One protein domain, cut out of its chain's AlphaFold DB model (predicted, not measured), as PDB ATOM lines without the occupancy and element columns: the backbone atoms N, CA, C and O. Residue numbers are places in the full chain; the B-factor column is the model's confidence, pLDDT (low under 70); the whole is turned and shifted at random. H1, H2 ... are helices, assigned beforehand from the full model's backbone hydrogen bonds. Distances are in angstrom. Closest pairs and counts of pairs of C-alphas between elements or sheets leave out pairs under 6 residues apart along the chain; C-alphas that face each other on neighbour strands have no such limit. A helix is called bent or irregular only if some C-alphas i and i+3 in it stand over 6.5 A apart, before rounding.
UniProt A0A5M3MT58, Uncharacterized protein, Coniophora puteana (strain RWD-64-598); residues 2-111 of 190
ATOM      1  N   VAL A   2     -18.811   1.808 -18.285       60.53
ATOM      2  CA  VAL A   2     -20.095   2.303 -17.735       60.53
ATOM      3  C   VAL A   2     -21.266   1.315 -17.886       60.53
ATOM      4  O   VAL A   2     -22.058   1.150 -16.972       60.53
ATOM      5  N   TYR A   3     -21.371   0.600 -19.012       69.19
ATOM      6  CA  TYR A   3     -22.536  -0.265 -19.281       69.19
ATOM      7  C   TYR A   3     -22.382  -1.719 -18.801       69.19
ATOM      8  O   TYR A   3     -23.362  -2.453 -18.726       69.19
ATOM      9  N   ARG A   4     -21.159  -2.163 -18.476       71.62
ATOM     10  CA  ARG A   4     -20.893  -3.557 -18.066       71.62
ATOM     11  C   ARG A   4     -21.472  -3.856 -16.684       71.62
ATOM     12  O   ARG A   4     -22.000  -4.944 -16.466       71.62
ATOM     13  N   GLU A   5     -21.358  -2.901 -15.770       77.12
ATOM     14  CA  GLU A   5     -21.900  -2.993 -14.413       77.12
ATOM     15  C   GLU A   5     -23.428  -2.942 -14.433       77.12
ATOM     16  O   GLU A   5     -24.061  -3.810 -13.837       77.12
ATOM     17  N   ASP A   6     -24.012  -2.041 -15.234       77.75
ATOM     18  CA  ASP A   6     -25.459  -1.968 -15.481       77.75
ATOM     19  C   ASP A   6     -26.032  -3.306 -15.989       77.75
ATOM     20  O   ASP A   6     -27.086  -3.750 -15.533       77.75
ATOM     21  N   ILE A   7     -25.336  -3.981 -16.913       78.69
ATOM     22  CA  ILE A   7     -25.767  -5.280 -17.459       78.69
ATOM     23  C   ILE A   7     -25.648  -6.392 -16.409       78.69
ATOM     24  O   ILE A   7     -26.570  -7.194 -16.256       78.69
ATOM     25  N   ARG A   8     -24.538  -6.444 -15.661       78.62
ATOM     26  CA  ARG A   8     -24.321  -7.454 -14.609       78.62
ATOM     27  C   ARG A   8     -25.300  -7.287 -13.445       78.62
ATOM     28  O   ARG A   8     -25.873  -8.271 -12.985       78.62
ATOM     29  N   GLY A   9     -25.555  -6.050 -13.025       77.94
ATOM     30  CA  GLY A   9     -26.518  -5.716 -11.973       77.94
ATOM     31  C   GLY A   9     -27.983  -5.954 -12.365       77.94
ATOM     32  O   GLY A   9     -28.863  -5.969 -11.506       77.94
ATOM     33  N   ALA A  10     -28.266  -6.178 -13.651       82.00
ATOM     34  CA  ALA A  10     -29.608  -6.445 -14.158       82.00
ATOM     35  C   ALA A  10     -30.005  -7.936 -14.173       82.00
ATOM     36  O   ALA A  10     -31.132  -8.249 -14.558       82.00
ATOM     37  N   SER A  11     -29.127  -8.852 -13.736       73.94
ATOM     38  CA  SER A  11     -29.315 -10.313 -13.844       73.94
ATOM     39  C   SER A  11     -30.606 -10.849 -13.203       73.94
ATOM     40  O   SER A  11     -31.086 -11.903 -13.609       73.94
ATOM     41  N   GLY A  12     -31.188 -10.135 -12.235       78.31
ATOM     42  CA  GLY A  12     -32.425 -10.536 -11.550       78.31
ATOM     43  C   GLY A  12     -33.713  -9.883 -12.069       78.31
ATOM     44  O   GLY A  12     -34.773 -10.107 -11.494       78.31
ATOM     45  N   SER A  13     -33.664  -9.030 -13.102       86.31
ATOM     46  CA  SER A  13     -34.854  -8.310 -13.580       86.31
ATOM     47  C   SER A  13     -34.839  -8.084 -15.088       86.31
ATOM     48  O   SER A  13     -34.009  -7.343 -15.615       86.31
ATOM     49  N   VAL A  14     -35.842  -8.640 -15.775       85.31
ATOM     50  CA  VAL A  14     -36.025  -8.487 -17.229       85.31
ATOM     51  C   VAL A  14     -36.099  -7.011 -17.627       85.31
ATOM     52  O   VAL A  14     -35.384  -6.596 -18.532       85.31
ATOM     53  N   LYS A  15     -36.873  -6.191 -16.898       85.19
ATOM     54  CA  LYS A  15     -37.011  -4.747 -17.172       85.19
ATOM     55  C   LYS A  15     -35.677  -4.002 -17.066       85.19
ATOM     56  O   LYS A  15     -35.360  -3.176 -17.920       85.19
ATOM     57  N   LYS A  16     -34.881  -4.291 -16.026       85.62
ATOM     58  CA  LYS A  16     -33.552  -3.678 -15.858       85.62
ATOM     59  C   LYS A  16     -32.600  -4.119 -16.971       85.62
ATOM     60  O   LYS A  16     -31.842  -3.294 -17.471       85.62
ATOM     61  N   ARG A  17     -32.691  -5.384 -17.397       85.31
ATOM     62  CA  ARG A  17     -31.860  -5.945 -18.468       85.31
ATOM     63  C   ARG A  17     -32.160  -5.287 -19.811       85.31
ATOM     64  O   ARG A  17     -31.225  -4.829 -20.457       85.31
ATOM     65  N   THR A  18     -33.436  -5.161 -20.179       86.75
ATOM     66  CA  THR A  18     -33.850  -4.460 -21.405       86.75
ATOM     67  C   THR A  18     -33.357  -3.017 -21.393       86.75
ATOM     68  O   THR A  18     -32.694  -2.592 -22.328       86.75
ATOM     69  N   ARG A  19     -33.544  -2.285 -20.286       85.81
ATOM     70  CA  ARG A  19     -33.070  -0.895 -20.180       85.81
ATOM     71  C   ARG A  19     -31.547  -0.770 -20.312       85.81
ATOM     72  O   ARG A  19     -31.067   0.180 -20.925       85.81
ATOM     73  N   ALA A  20     -30.781  -1.691 -19.725       85.94
ATOM     74  CA  ALA A  20     -29.325  -1.710 -19.859       85.94
ATOM     75  C   ALA A  20     -28.890  -2.014 -21.306       85.94
ATOM     76  O   ALA A  20     -27.975  -1.370 -21.821       85.94
ATOM     77  N   GLN A  21     -29.581  -2.938 -21.982       86.12
ATOM     78  CA  GLN A  21     -29.365  -3.246 -23.399       86.12
ATOM     79  C   GLN A  21     -29.726  -2.065 -24.308       86.12
ATOM     80  O   GLN A  21     -28.943  -1.736 -25.193       86.12
ATOM     81  N   ASP A  22     -30.833  -1.366 -24.048       89.62
ATOM     82  CA  ASP A  22     -31.240  -0.181 -24.810       89.62
ATOM     83  C   ASP A  22     -30.199   0.936 -24.721       89.62
ATOM     84  O   ASP A  22     -29.889   1.589 -25.717       89.62
ATOM     85  N   LYS A  23     -29.615   1.156 -23.534       88.31
ATOM     86  CA  LYS A  23     -28.514   2.116 -23.367       88.31
ATOM     87  C   LYS A  23     -27.308   1.741 -24.232       88.31
ATOM     88  O   LYS A  23     -26.744   2.616 -24.885       88.31
ATOM     89  N   LEU A  24     -26.930   0.460 -24.247       87.00
ATOM     90  CA  LEU A  24     -25.828  -0.033 -25.072       87.00
ATOM     91  C   LEU A  24     -26.137   0.124 -26.567       87.00
ATOM     92  O   LEU A  24     -25.284   0.589 -27.315       87.00
ATOM     93  N   ALA A  25     -27.358  -0.212 -26.989       89.06
ATOM     94  CA  ALA A  25     -27.800  -0.071 -28.372       89.06
ATOM     95  C   ALA A  25     -27.758   1.392 -28.835       89.06
ATOM     96  O   ALA A  25     -27.256   1.674 -29.921       89.06
ATOM     97  N   ARG A  26     -28.206   2.334 -27.993       90.38
ATOM     98  CA  ARG A  26     -28.113   3.776 -28.275       90.38
ATOM     99  C   ARG A  26     -26.669   4.248 -28.387       90.38
ATOM    100  O   ARG A  26     -26.345   4.952 -29.334       90.38
ATOM    101  N   ALA A  27     -25.803   3.840 -27.460       87.88
ATOM    102  CA  ALA A  27     -24.384   4.191 -27.511       87.88
ATOM    103  C   ALA A  27     -23.704   3.628 -28.771       87.88
ATOM    104  O   ALA A  27     -22.930   4.325 -29.418       87.88
ATOM    105  N   ALA A  28     -24.032   2.392 -29.161       88.19
ATOM    106  CA  ALA A  28     -23.531   1.787 -30.392       88.19
ATOM    107  C   ALA A  28     -24.052   2.505 -31.649       88.19
ATOM    108  O   ALA A  28     -23.302   2.674 -32.607       88.19
ATOM    109  N   ALA A  29     -25.316   2.942 -31.655       91.38
ATOM    110  CA  ALA A  29     -25.888   3.713 -32.756       91.38
ATOM    111  C   ALA A  29     -25.216   5.089 -32.899       91.38
ATOM    112  O   ALA A  29     -24.839   5.462 -34.007       91.38
ATOM    113  N   ASP A  30     -24.998   5.798 -31.788       92.56
ATOM    114  CA  ASP A  30     -24.286   7.082 -31.778       92.56
ATOM    115  C   ASP A  30     -22.832   6.927 -32.255       92.56
ATOM    116  O   ASP A  30     -22.353   7.705 -33.079       92.56
ATOM    117  N   LEU A  31     -22.139   5.871 -31.812       90.44
ATOM    118  CA  LEU A  31     -20.780   5.565 -32.263       90.44
ATOM    119  C   LEU A  31     -20.716   5.323 -33.777       90.44
ATOM    120  O   LEU A  31     -19.835   5.863 -34.444       90.44
ATOM    121  N   ARG A  32     -21.654   4.540 -34.327       91.12
ATOM    122  CA  ARG A  32     -21.740   4.279 -35.774       91.12
ATOM    123  C   ARG A  32     -22.002   5.557 -36.558       91.12
ATOM    124  O   ARG A  32     -21.283   5.825 -37.511       91.12
ATOM    125  N   LEU A  33     -22.954   6.375 -36.104       94.31
ATOM    126  CA  LEU A  33     -23.261   7.659 -36.733       94.31
ATOM    127  C   LEU A  33     -22.016   8.553 -36.815       94.31
ATOM    128  O   LEU A  33     -21.695   9.076 -37.878       94.31
ATOM    129  N   ARG A  34     -21.275   8.691 -35.710       93.56
ATOM    130  CA  ARG A  34     -20.032   9.479 -35.678       93.56
ATOM    131  C   ARG A  34     -18.957   8.900 -36.596       93.56
ATOM    132  O   ARG A  34     -18.287   9.657 -37.295       93.56
ATOM    133  N   ALA A  35     -18.805   7.575 -36.613       93.44
ATOM    134  CA  ALA A  35     -17.857   6.901 -37.492       93.44
ATOM    135  C   ALA A  35     -18.191   7.135 -38.975       93.44
ATOM    136  O   ALA A  35     -17.293   7.394 -39.775       93.44
ATOM    137  N   ASP A  36     -19.472   7.101 -39.339       94.56
ATOM    138  CA  ASP A  36     -19.924   7.331 -40.711       94.56
ATOM    139  C   ASP A  36     -19.748   8.790 -41.138       94.56
ATOM    140  O   ASP A  36     -19.254   9.042 -42.238       94.56
ATOM    141  N   ILE A  37     -20.043   9.746 -40.250       96.19
ATOM    142  CA  ILE A  37     -19.758  11.170 -40.478       96.19
ATOM    143  C   ILE A  37     -18.263  11.379 -40.737       96.19
ATOM    144  O   ILE A  37     -17.899  12.038 -41.710       96.19
ATOM    145  N   TYR A  38     -17.391  10.783 -39.919       94.19
ATOM    146  CA  TYR A  38     -15.944  10.874 -40.116       94.19
ATOM    147  C   TYR A  38     -15.511  10.289 -41.467       94.19
ATOM    148  O   TYR A  38     -14.775  10.929 -42.219       94.19
ATOM    149  N   ARG A  39     -15.996   9.091 -41.818       94.62
ATOM    150  CA  ARG A  39     -15.684   8.443 -43.104       94.62
ATOM    151  C   ARG A  39     -16.138   9.290 -44.289       94.62
ATOM    152  O   ARG A  39     -15.406   9.385 -45.273       94.62
ATOM    153  N   LEU A  40     -17.322   9.898 -44.201       95.25
ATOM    154  CA  LEU A  40     -17.855  10.783 -45.234       95.25
ATOM    155  C   LEU A  40     -17.003  12.050 -45.374       95.25
ATOM    156  O   LEU A  40     -16.581  12.378 -46.480       95.25
ATOM    157  N   ALA A  41     -16.703  12.716 -44.258       93.69
ATOM    158  CA  ALA A  41     -15.878  13.921 -44.239       93.69
ATOM    159  C   ALA A  41     -14.471  13.657 -44.797       93.69
ATOM    160  O   ALA A  41     -13.973  14.433 -45.608       93.69
ATOM    161  N   ARG A  42     -13.859  12.523 -44.436       93.56
ATOM    162  CA  ARG A  42     -12.549  12.110 -44.954       93.56
ATOM    163  C   ARG A  42     -12.569  11.900 -46.467       93.56
ATOM    164  O   ARG A  42     -11.671  12.383 -47.144       93.56
ATOM    165  N   LYS A  43     -13.587  11.213 -47.000       93.75
ATOM    166  CA  LYS A  43     -13.752  11.035 -48.456       93.75
ATOM    167  C   LYS A  43     -13.914  12.377 -49.167       93.75
ATOM    168  O   LYS A  43     -13.303  12.589 -50.206       93.75
ATOM    169  N   ALA A  44     -14.707  13.289 -48.606       93.69
ATOM    170  CA  ALA A  44     -14.867  14.626 -49.167       93.69
ATOM    171  C   ALA A  44     -13.543  15.412 -49.164       93.69
ATOM    172  O   ALA A  44     -13.196  16.019 -50.171       93.69
ATOM    173  N   ALA A  45     -12.776  15.359 -48.069       92.75
ATOM    174  CA  ALA A  45     -11.467  16.006 -47.973       92.75
ATOM    175  C   ALA A  45     -10.443  15.429 -48.968       92.75
ATOM    176  O   ALA A  45      -9.669  16.182 -49.555       92.75
ATOM    177  N   ASP A  46     -10.478  14.112 -49.185       93.38
ATOM    178  CA  ASP A  46      -9.658  13.415 -50.180       93.38
ATOM    179  C   ASP A  46     -10.002  13.875 -51.606       93.38
ATOM    180  O   ASP A  46      -9.122  14.273 -52.366       93.38
ATOM    181  N   HIS A  47     -11.296  13.955 -51.939       93.31
ATOM    182  CA  HIS A  47     -11.760  14.486 -53.225       93.31
ATOM    183  C   HIS A  47     -11.379  15.953 -53.459       93.31
ATOM    184  O   HIS A  47     -11.167  16.353 -54.602       93.31
ATOM    185  N   LEU A  48     -11.288  16.750 -52.395       93.44
ATOM    186  CA  LEU A  48     -10.870  18.152 -52.456       93.44
ATOM    187  C   LEU A  48      -9.340  18.327 -52.485       93.44
ATOM    188  O   LEU A  48      -8.871  19.455 -52.616       93.44
ATOM    189  N   GLY A  49      -8.556  17.249 -52.357       88.56
ATOM    190  CA  GLY A  49      -7.089  17.297 -52.362       88.56
ATOM    191  C   GLY A  49      -6.463  17.919 -51.107       88.56
ATOM    192  O   GLY A  49      -5.288  18.272 -51.121       88.56
ATOM    193  N   GLY A  50      -7.238  18.067 -50.029       86.25
ATOM    194  CA  GLY A  50      -6.829  18.716 -48.776       86.25
ATOM    195  C   GLY A  50      -6.716  17.759 -47.590       86.25
ATOM    196  O   GLY A  50      -6.818  18.196 -46.443       86.25
ATOM    197  N   LEU A  51      -6.585  16.452 -47.837       88.81
ATOM    198  CA  LEU A  51      -6.539  15.462 -46.768       88.81
ATOM    199  C   LEU A  51      -5.203  15.529 -46.016       88.81
ATOM    200  O   LEU A  51      -4.158  15.142 -46.535       88.81
ATOM    201  N   ASP A  52      -5.260  15.973 -44.761       85.69
ATOM    202  CA  ASP A  52      -4.123  15.900 -43.846       85.69
ATOM    203  C   ASP A  52      -3.796  14.418 -43.537       85.69
ATOM    204  O   ASP A  52      -4.696  13.669 -43.127       85.69
ATOM    205  N   PRO A  53      -2.528  13.978 -43.692       85.25
ATOM    206  CA  PRO A  53      -2.075  12.626 -43.364       85.25
ATOM    207  C   PRO A  53      -2.433  12.140 -41.953       85.25
ATOM    208  O   PRO A  53      -2.475  10.931 -41.717       85.25
ATOM    209  N   LYS A  54      -2.708  13.052 -41.010       82.94
ATOM    210  CA  LYS A  54      -3.124  12.693 -39.648       82.94
ATOM    211  C   LYS A  54      -4.485  11.998 -39.584       82.94
ATOM    212  O   LYS A  54      -4.743  11.240 -38.649       82.94
ATOM    213  N   TYR A  55      -5.348  12.214 -40.576       88.12
ATOM    214  CA  TYR A  55      -6.677  11.611 -40.647       88.12
ATOM    215  C   TYR A  55      -6.627  10.265 -41.385       88.12
ATOM    216  O   TYR A  55      -6.844  10.164 -42.599       88.12
ATOM    217  N   GLN A  56      -6.354   9.195 -40.638       89.12
ATOM    218  CA  GLN A  56      -6.260   7.835 -41.178       89.12
ATOM    219  C   GLN A  56      -7.649   7.215 -41.448       89.12
ATOM    220  O   GLN A  56      -8.677   7.732 -40.988       89.12
ATOM    221  N   PRO A  57      -7.736   6.131 -42.245       91.81
ATOM    222  CA  PRO A  57      -8.978   5.378 -42.404       91.81
ATOM    223  C   PRO A  57      -9.482   4.839 -41.056       91.81
ATOM    224  O   PRO A  57      -8.707   4.302 -40.273       91.81
ATOM    225  N   LEU A  58     -10.787   4.971 -40.794       91.62
ATOM    226  CA  LEU A  58     -11.418   4.471 -39.568       91.62
ATOM    227  C   LEU A  58     -12.013   3.076 -39.795       91.62
ATOM    228  O   LEU A  58     -13.112   2.941 -40.358       91.62
ATOM    229  N   GLU A  59     -11.286   2.053 -39.355       89.75
ATOM    230  CA  GLU A  59     -11.695   0.652 -39.441       89.75
ATOM    231  C   GLU A  59     -12.544   0.228 -38.233       89.75
ATOM    232  O   GLU A  59     -12.586   0.894 -37.201       89.75
ATOM    233  N   GLU A  60     -13.237  -0.908 -38.336       85.62
ATOM    234  CA  GLU A  60     -14.058  -1.425 -37.231       85.62
ATOM    235  C   GLU A  60     -13.216  -1.786 -35.996       85.62
ATOM    236  O   GLU A  60     -13.637  -1.532 -34.868       85.62
ATOM    237  N   LYS A  61     -11.974  -2.251 -36.205       83.88
ATOM    238  CA  LYS A  61     -11.000  -2.519 -35.134       83.88
ATOM    239  C   LYS A  61     -10.676  -1.282 -34.286       83.88
ATOM    240  O   LYS A  61     -10.356  -1.416 -33.110       83.88
ATOM    241  N   ASP A  62     -10.784  -0.084 -34.866       84.25
ATOM    242  CA  ASP A  62     -10.494   1.178 -34.179       84.25
ATOM    243  C   ASP A  62     -11.658   1.632 -33.279       84.25
ATOM    244  O   ASP A  62     -11.475   2.461 -32.386       84.25
ATOM    245  N   LEU A  63     -12.857   1.082 -33.500       84.69
ATOM    246  CA  LEU A  63     -14.064   1.361 -32.718       84.69
ATOM    247  C   LEU A  63     -14.184   0.456 -31.483       84.69
ATOM    248  O   LEU A  63     -15.023   0.697 -30.609       84.69
ATOM    249  N   GLU A  64     -13.351  -0.582 -31.385       76.88
ATOM    250  CA  GLU A  64     -13.332  -1.478 -30.237       76.88
ATOM    251  C   GLU A  64     -12.760  -0.772 -29.002       76.88
ATOM    252  O   GLU A  64     -11.564  -0.496 -28.890       76.88
ATOM    253  N   ALA A  65     -13.610  -0.545 -28.001       64.75
ATOM    254  CA  ALA A  65     -13.174  -0.099 -26.684       64.75
ATOM    255  C   ALA A  65     -12.472  -1.246 -25.931       64.75
ATOM    256  O   ALA A  65     -13.054  -1.900 -25.056       64.75
ATOM    257  N   ARG A  66     -11.200  -1.503 -26.254       63.50
ATOM    258  CA  ARG A  66     -10.374  -2.474 -25.528       63.50
ATOM    259  C   ARG A  66     -10.025  -1.923 -24.153       63.50
ATOM    260  O   ARG A  66      -9.107  -1.132 -23.972       63.50
ATOM    261  N   SER A  67     -10.785  -2.366 -23.156       52.59
ATOM    262  CA  SER A  67     -10.588  -1.995 -21.745       52.59
ATOM    263  C   SER A  67      -9.172  -2.275 -21.219       52.59
ATOM    264  O   SER A  67      -8.711  -1.577 -20.318       52.59
ATOM    265  N   ALA A  68      -8.471  -3.241 -21.815       49.16
ATOM    266  CA  ALA A  68      -7.096  -3.597 -21.483       49.16
ATOM    267  C   ALA A  68      -6.081  -2.485 -21.823       49.16
ATOM    268  O   ALA A  68      -5.079  -2.343 -21.127       49.16
ATOM    269  N   ALA A  69      -6.374  -1.645 -22.823       50.03
ATOM    270  CA  ALA A  69      -5.502  -0.553 -23.253       50.03
ATOM    271  C   ALA A  69      -5.667   0.734 -22.412       50.03
ATOM    272  O   ALA A  69      -4.806   1.607 -22.436       50.03
ATOM    273  N   ILE A  70      -6.757   0.852 -21.640       53.12
ATOM    274  CA  ILE A  70      -7.034   2.010 -20.766       53.12
ATOM    275  C   ILE A  70      -6.433   1.805 -19.365       53.12
ATOM    276  O   ILE A  70      -6.047   2.765 -18.697       53.12
ATOM    277  N   HIS A  71      -6.313   0.554 -18.912       51.22
ATOM    278  CA  HIS A  71      -5.705   0.222 -17.628       51.22
ATOM    279  C   HIS A  71      -4.270  -0.281 -17.819       51.22
ATOM    280  O   HIS A  71      -4.046  -1.458 -18.089       51.22
ATOM    281  N   ALA A  72      -3.288   0.588 -17.558       54.16
ATOM    282  CA  ALA A  72      -1.854   0.263 -17.609       54.16
ATOM    283  C   ALA A  72      -1.420  -0.897 -16.676       54.16
ATOM    284  O   ALA A  72      -0.305  -1.396 -16.774       54.16
ATOM    285  N   SER A  73      -2.298  -1.328 -15.765       56.56
ATOM    286  CA  SER A  73      -2.058  -2.410 -14.804       56.56
ATOM    287  C   SER A  73      -2.335  -3.819 -15.356       56.56
ATOM    288  O   SER A  73      -2.077  -4.796 -14.649       56.56
ATOM    289  N   VAL A  74      -2.888  -3.972 -16.566       58.91
ATOM    290  CA  VAL A  74      -3.198  -5.302 -17.119       58.91
ATOM    291  C   VAL A  74      -1.919  -5.947 -17.664       58.91
ATOM    292  O   VAL A  74      -1.288  -5.456 -18.596       58.91
ATOM    293  N   ARG A  75      -1.496  -7.068 -17.071       54.66
ATOM    294  CA  ARG A  75      -0.288  -7.799 -17.491       54.66
ATOM    295  C   ARG A  75      -0.497  -8.382 -18.896       54.66
ATOM    296  O   ARG A  75      -1.457  -9.109 -19.109       54.66
ATOM    297  N   GLY A  76       0.416  -8.098 -19.830       60.50
ATOM    298  CA  GLY A  76       0.385  -8.634 -21.204       60.50
ATOM    299  C   GLY A  76      -0.094  -7.663 -22.290       60.50
ATOM    300  O   GLY A  76       0.001  -7.996 -23.463       60.50
ATOM    301  N   THR A  77      -0.518  -6.445 -21.939       58.56
ATOM    302  CA  THR A  77      -1.029  -5.445 -22.902       58.56
ATOM    303  C   THR A  77       0.040  -4.499 -23.452       58.56
ATOM    304  O   THR A  77      -0.279  -3.550 -24.158       58.56
ATOM    305  N   LYS A  78       1.329  -4.755 -23.178       55.75
ATOM    306  CA  LYS A  78       2.449  -3.886 -23.601       55.75
ATOM    307  C   LYS A  78       2.517  -3.656 -25.120       55.75
ATOM    308  O   LYS A  78       3.013  -2.618 -25.536       55.75
ATOM    309  N   ASN A  79       2.007  -4.604 -25.913       54.03
ATOM    310  CA  ASN A  79       1.983  -4.542 -27.379       54.03
ATOM    311  C   ASN A  79       0.587  -4.213 -27.947       54.03
ATOM    312  O   ASN A  79       0.422  -4.143 -29.163       54.03
ATOM    313  N   GLU A  80      -0.434  -4.041 -27.098       61.69
ATOM    314  CA  GLU A  80      -1.760  -3.621 -27.555       61.69
ATOM    315  C   GLU A  80      -1.773  -2.100 -27.703       61.69
ATOM    316  O   GLU A  80      -1.910  -1.349 -26.738       61.69
ATOM    317  N   HIS A  81      -1.607  -1.635 -28.936       63.97
ATOM    318  CA  HIS A  81      -1.683  -0.216 -29.242       63.97
ATOM    319  C   HIS A  81      -3.140   0.268 -29.197       63.97
ATOM    320  O   HIS A  81      -4.032  -0.352 -29.775       63.97
ATOM    321  N   LEU A  82      -3.372   1.406 -28.535       72.38
ATOM    322  CA  LEU A  82      -4.650   2.129 -28.576       72.38
ATOM    323  C   LEU A  82      -5.032   2.422 -30.050       72.38
ATOM    324  O   LEU A  82      -4.135   2.571 -30.873       72.38
ATOM    325  N   PRO A  83      -6.306   2.518 -30.451       81.94
ATOM    326  CA  PRO A  83      -6.643   2.953 -31.809       81.94
ATOM    327  C   PRO A  83      -5.987   4.294 -32.177       81.94
ATOM    328  O   PRO A  83      -5.809   5.156 -31.311       81.94
ATOM    329  N   TRP A  84      -5.623   4.481 -33.452       84.38
ATOM    330  CA  TRP A  84      -4.879   5.666 -33.912       84.38
ATOM    331  C   TRP A  84      -5.619   6.977 -33.602       84.38
ATOM    332  O   TRP A  84      -4.973   7.964 -33.264       84.38
ATOM    333  N   ILE A  85      -6.959   6.953 -33.595       84.31
ATOM    334  CA  ILE A  85      -7.830   8.081 -33.226       84.31
ATOM    335  C   ILE A  85      -7.518   8.680 -31.846       84.31
ATOM    336  O   ILE A  85      -7.740   9.865 -31.635       84.31
ATOM    337  N   TRP A  86      -6.974   7.888 -30.917       79.69
ATOM    338  CA  TRP A  86      -6.597   8.344 -29.574       79.69
ATOM    339  C   TRP A  86      -5.140   8.808 -29.478       79.69
ATOM    340  O   TRP A  86      -4.727   9.314 -28.438       79.69
ATOM    341  N   ARG A  87      -4.348   8.609 -30.537       75.69
ATOM    342  CA  ARG A  87      -2.945   9.029 -30.615       75.69
ATOM    343  C   ARG A  87      -2.714  10.244 -31.503       75.69
ATOM    344  O   ARG A  87      -1.636  10.811 -31.406       75.69
ATOM    345  N   VAL A  88      -3.681  10.661 -32.326       75.62
ATOM    346  CA  VAL A  88      -3.499  11.768 -33.288       75.62
ATOM    347  C   VAL A  88      -2.944  13.025 -32.618       75.62
ATOM    348  O   VAL A  88      -1.943  13.565 -33.076       75.62
ATOM    349  N   GLU A  89      -3.545  13.447 -31.503       68.12
ATOM    350  CA  GLU A  89      -3.125  14.652 -30.770       68.12
ATOM    351  C   GLU A  89      -1.754  14.483 -30.105       68.12
ATOM    352  O   GLU A  89      -0.959  15.419 -30.071       68.12
ATOM    353  N   VAL A  90      -1.455  13.276 -29.612       68.88
ATOM    354  CA  VAL A  90      -0.161  12.946 -29.000       68.88
ATOM    355  C   VAL A  90       0.939  12.989 -30.057       68.88
ATOM    356  O   VAL A  90       1.953  13.646 -29.861       68.88
ATOM    357  N   GLU A  91       0.724  12.347 -31.203       70.69
ATOM    358  CA  GLU A  91       1.684  12.323 -32.306       70.69
ATOM    359  C   GLU A  91       1.868  13.714 -32.943       70.69
ATOM    360  O   GLU A  91       2.968  14.061 -33.366       70.69
ATOM    361  N   GLU A  92       0.817  14.537 -33.019       70.44
ATOM    362  CA  GLU A  92       0.906  15.934 -33.473       70.44
ATOM    363  C   GLU A  92       1.733  16.788 -32.500       70.44
ATOM    364  O   GLU A  92       2.629  17.525 -32.924       70.44
ATOM    365  N   ALA A  93       1.513  16.623 -31.195       65.44
ATOM    366  CA  ALA A  93       2.285  17.309 -30.168       65.44
ATOM    367  C   ALA A  93       3.755  16.845 -30.118       65.44
ATOM    368  O   ALA A  93       4.652  17.673 -29.951       65.44
ATOM    369  N   GLU A  94       4.024  15.553 -30.340       65.31
ATOM    370  CA  GLU A  94       5.384  15.017 -30.470       65.31
ATOM    371  C   GLU A  94       6.123  15.543 -31.712       65.31
ATOM    372  O   GLU A  94       7.334  15.757 -31.644       65.31
ATOM    373  N   ARG A  95       5.430  15.762 -32.841       66.69
ATOM    374  CA  ARG A  95       6.043  16.310 -34.068       66.69
ATOM    375  C   ARG A  95       6.358  17.803 -33.968       66.69
ATOM    376  O   ARG A  95       7.315  18.251 -34.590       66.69
ATOM    377  N   SER A  96       5.550  18.560 -33.227       69.56
ATOM    378  CA  SER A  96       5.677  20.015 -33.086       69.56
ATOM    379  C   SER A  96       6.715  20.416 -32.029       69.56
ATOM    380  O   SER A  96       7.671  21.125 -32.335       69.56
ATOM    381  N   ASP A  97       6.553  19.945 -30.787       72.81
ATOM    382  CA  ASP A  97       7.424  20.298 -29.661       72.81
ATOM    383  C   ASP A  97       7.340  19.213 -28.576       72.81
ATOM    384  O   ASP A  97       6.725  19.376 -27.513       72.81
ATOM    385  N   LYS A  98       7.960  18.063 -28.871       69.69
ATOM    386  CA  LYS A  98       7.986  16.879 -28.000       69.69
ATOM    387  C   LYS A  98       8.367  17.212 -26.557       69.69
ATOM    388  O   LYS A  98       7.820  16.624 -25.629       69.69
ATOM    389  N   SER A  99       9.282  18.162 -26.365       72.06
ATOM    390  CA  SER A  99       9.764  18.546 -25.039       72.06
ATOM    391  C   SER A  99       8.670  19.206 -24.202       72.06
ATOM    392  O   SER A  99       8.486  18.828 -23.047       72.06
ATOM    393  N   LYS A 100       7.918  20.162 -24.763       76.00
ATOM    394  CA  LYS A 100       6.848  20.857 -24.021       76.00
ATOM    395  C   LYS A 100       5.637  19.968 -23.767       76.00
ATOM    396  O   LYS A 100       5.008  20.080 -22.711       76.00
ATOM    397  N   PHE A 101       5.309  19.087 -24.712       75.50
ATOM    398  CA  PHE A 101       4.225  18.125 -24.528       75.50
ATOM    399  C   PHE A 101       4.538  17.134 -23.403       75.50
ATOM    400  O   PHE A 101       3.716  16.967 -22.501       75.50
ATOM    401  N   MET A 102       5.733  16.533 -23.419       75.81
ATOM    402  CA  MET A 102       6.155  15.591 -22.380       75.81
ATOM    403  C   MET A 102       6.252  16.264 -21.008       75.81
ATOM    404  O   MET A 102       5.718  15.721 -20.049       75.81
ATOM    405  N   ASP A 103       6.800  17.482 -20.917       79.94
ATOM    406  CA  ASP A 103       6.844  18.246 -19.657       79.94
ATOM    407  C   ASP A 103       5.435  18.535 -19.105       79.94
ATOM    408  O   ASP A 103       5.142  18.321 -17.927       79.94
ATOM    409  N   THR A 104       4.504  18.939 -19.975       83.19
ATOM    410  CA  THR A 104       3.108  19.169 -19.575       83.19
ATOM    411  C   THR A 104       2.440  17.875 -19.112       83.19
ATOM    412  O   THR A 104       1.727  17.875 -18.103       83.19
ATOM    413  N   PHE A 105       2.663  16.774 -19.832       80.88
ATOM    414  CA  PHE A 105       2.137  15.460 -19.480       80.88
ATOM    415  C   PHE A 105       2.675  14.998 -18.124       80.88
ATOM    416  O   PHE A 105       1.880  14.687 -17.235       80.88
ATOM    417  N   ASP A 106       3.991  15.033 -17.929       83.38
ATOM    418  CA  ASP A 106       4.654  14.632 -16.689       83.38
ATOM    419  C   ASP A 106       4.187  15.491 -15.512       83.38
ATOM    420  O   ASP A 106       3.841  14.959 -14.454       83.38
ATOM    421  N   ARG A 107       4.036  16.807 -15.712       88.94
ATOM    422  CA  ARG A 107       3.469  17.712 -14.706       88.94
ATOM    423  C   ARG A 107       2.039  17.331 -14.332       88.94
ATOM    424  O   ARG A 107       1.704  17.316 -13.149       88.94
ATOM    425  N   ILE A 108       1.180  17.011 -15.303       86.44
ATOM    426  CA  ILE A 108      -0.202  16.576 -15.036       86.44
ATOM    427  C   ILE A 108      -0.214  15.247 -14.281       86.44
ATOM    428  O   ILE A 108      -0.977  15.099 -13.322       86.44
ATOM    429  N   GLN A 109       0.613  14.280 -14.683       86.56
ATOM    430  CA  GLN A 109       0.682  12.989 -14.000       86.56
ATOM    431  C   GLN A 109       1.209  13.136 -12.575       86.56
ATOM    432  O   GLN A 109       0.638  12.551 -11.652       86.56
ATOM    433  N   TRP A 110       2.226  13.974 -12.374       90.38
ATOM    434  CA  TRP A 110       2.735  14.314 -11.052       90.38
ATOM    435  C   TRP A 110       1.667  15.001 -10.200       90.38
ATOM    436  O   TRP A 110       1.436  14.568  -9.075       90.38
ATOM    437  N   MET A 111       0.939  15.988 -10.737       94.81
ATOM    438  CA  MET A 111      -0.164  16.639 -10.017       94.81
ATOM    439  C   MET A 111      -1.252  15.635  -9.625       94.81
ATOM    440  O   MET A 111      -1.699  15.635  -8.484       94.81
TER     441      MET A 111
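This is residues 2 to 111 of the 190 residues of an uncharacterized protein of Coniophora puteana (strain RWD-64-598) (UniProt A0A5M3MT58). The long helix H2 makes the length of an open model; H1 folds back on its beginning, and residues 103 to 111 of bent H5 stick out. The printed part has 110 residues with five named helices, H1 to H5: all helix. It is loose, radius of gyration of the C-alphas 18.7 A, spanning 53 by 43 by 26 A.

H2, residues 14 to 47, touches H1, residues 2 to 9, with residues 17 to 24 alone, a hairpin; their closest C-alphas, Ile 7 and Ala 20, are 5.6 A apart. H3, residues 60 to 63, is close to H2 but not clearly touching, the closest C-alphas, Leu 31 and Leu 63, 7.9 A apart. H4, residues 67 to 70, is apart from H2. H5, residues 88 to 111, one helix by its hydrogen bonds, is bent, C-alphas 96 and 99 being 9.1 A apart; H1 is only just irregular, C-alphas 2 and 5 being 6.51 A apart. Every O i to N i+4 pair is within hydrogen-bond range in H2 and arms H5a and H5b, 3 of 4 in H1; H3 and H4 are too short.

H2, 49.1 A long, begins at C-alpha 14 (-36.025, -8.487, -17.229); H5b ends at C-alpha 111 (-0.164, 16.639, -10.017).

The links H2 to H3 and H4 to H5 are long; pLDDT is under 70 at 26 residues, among them 65 to 81.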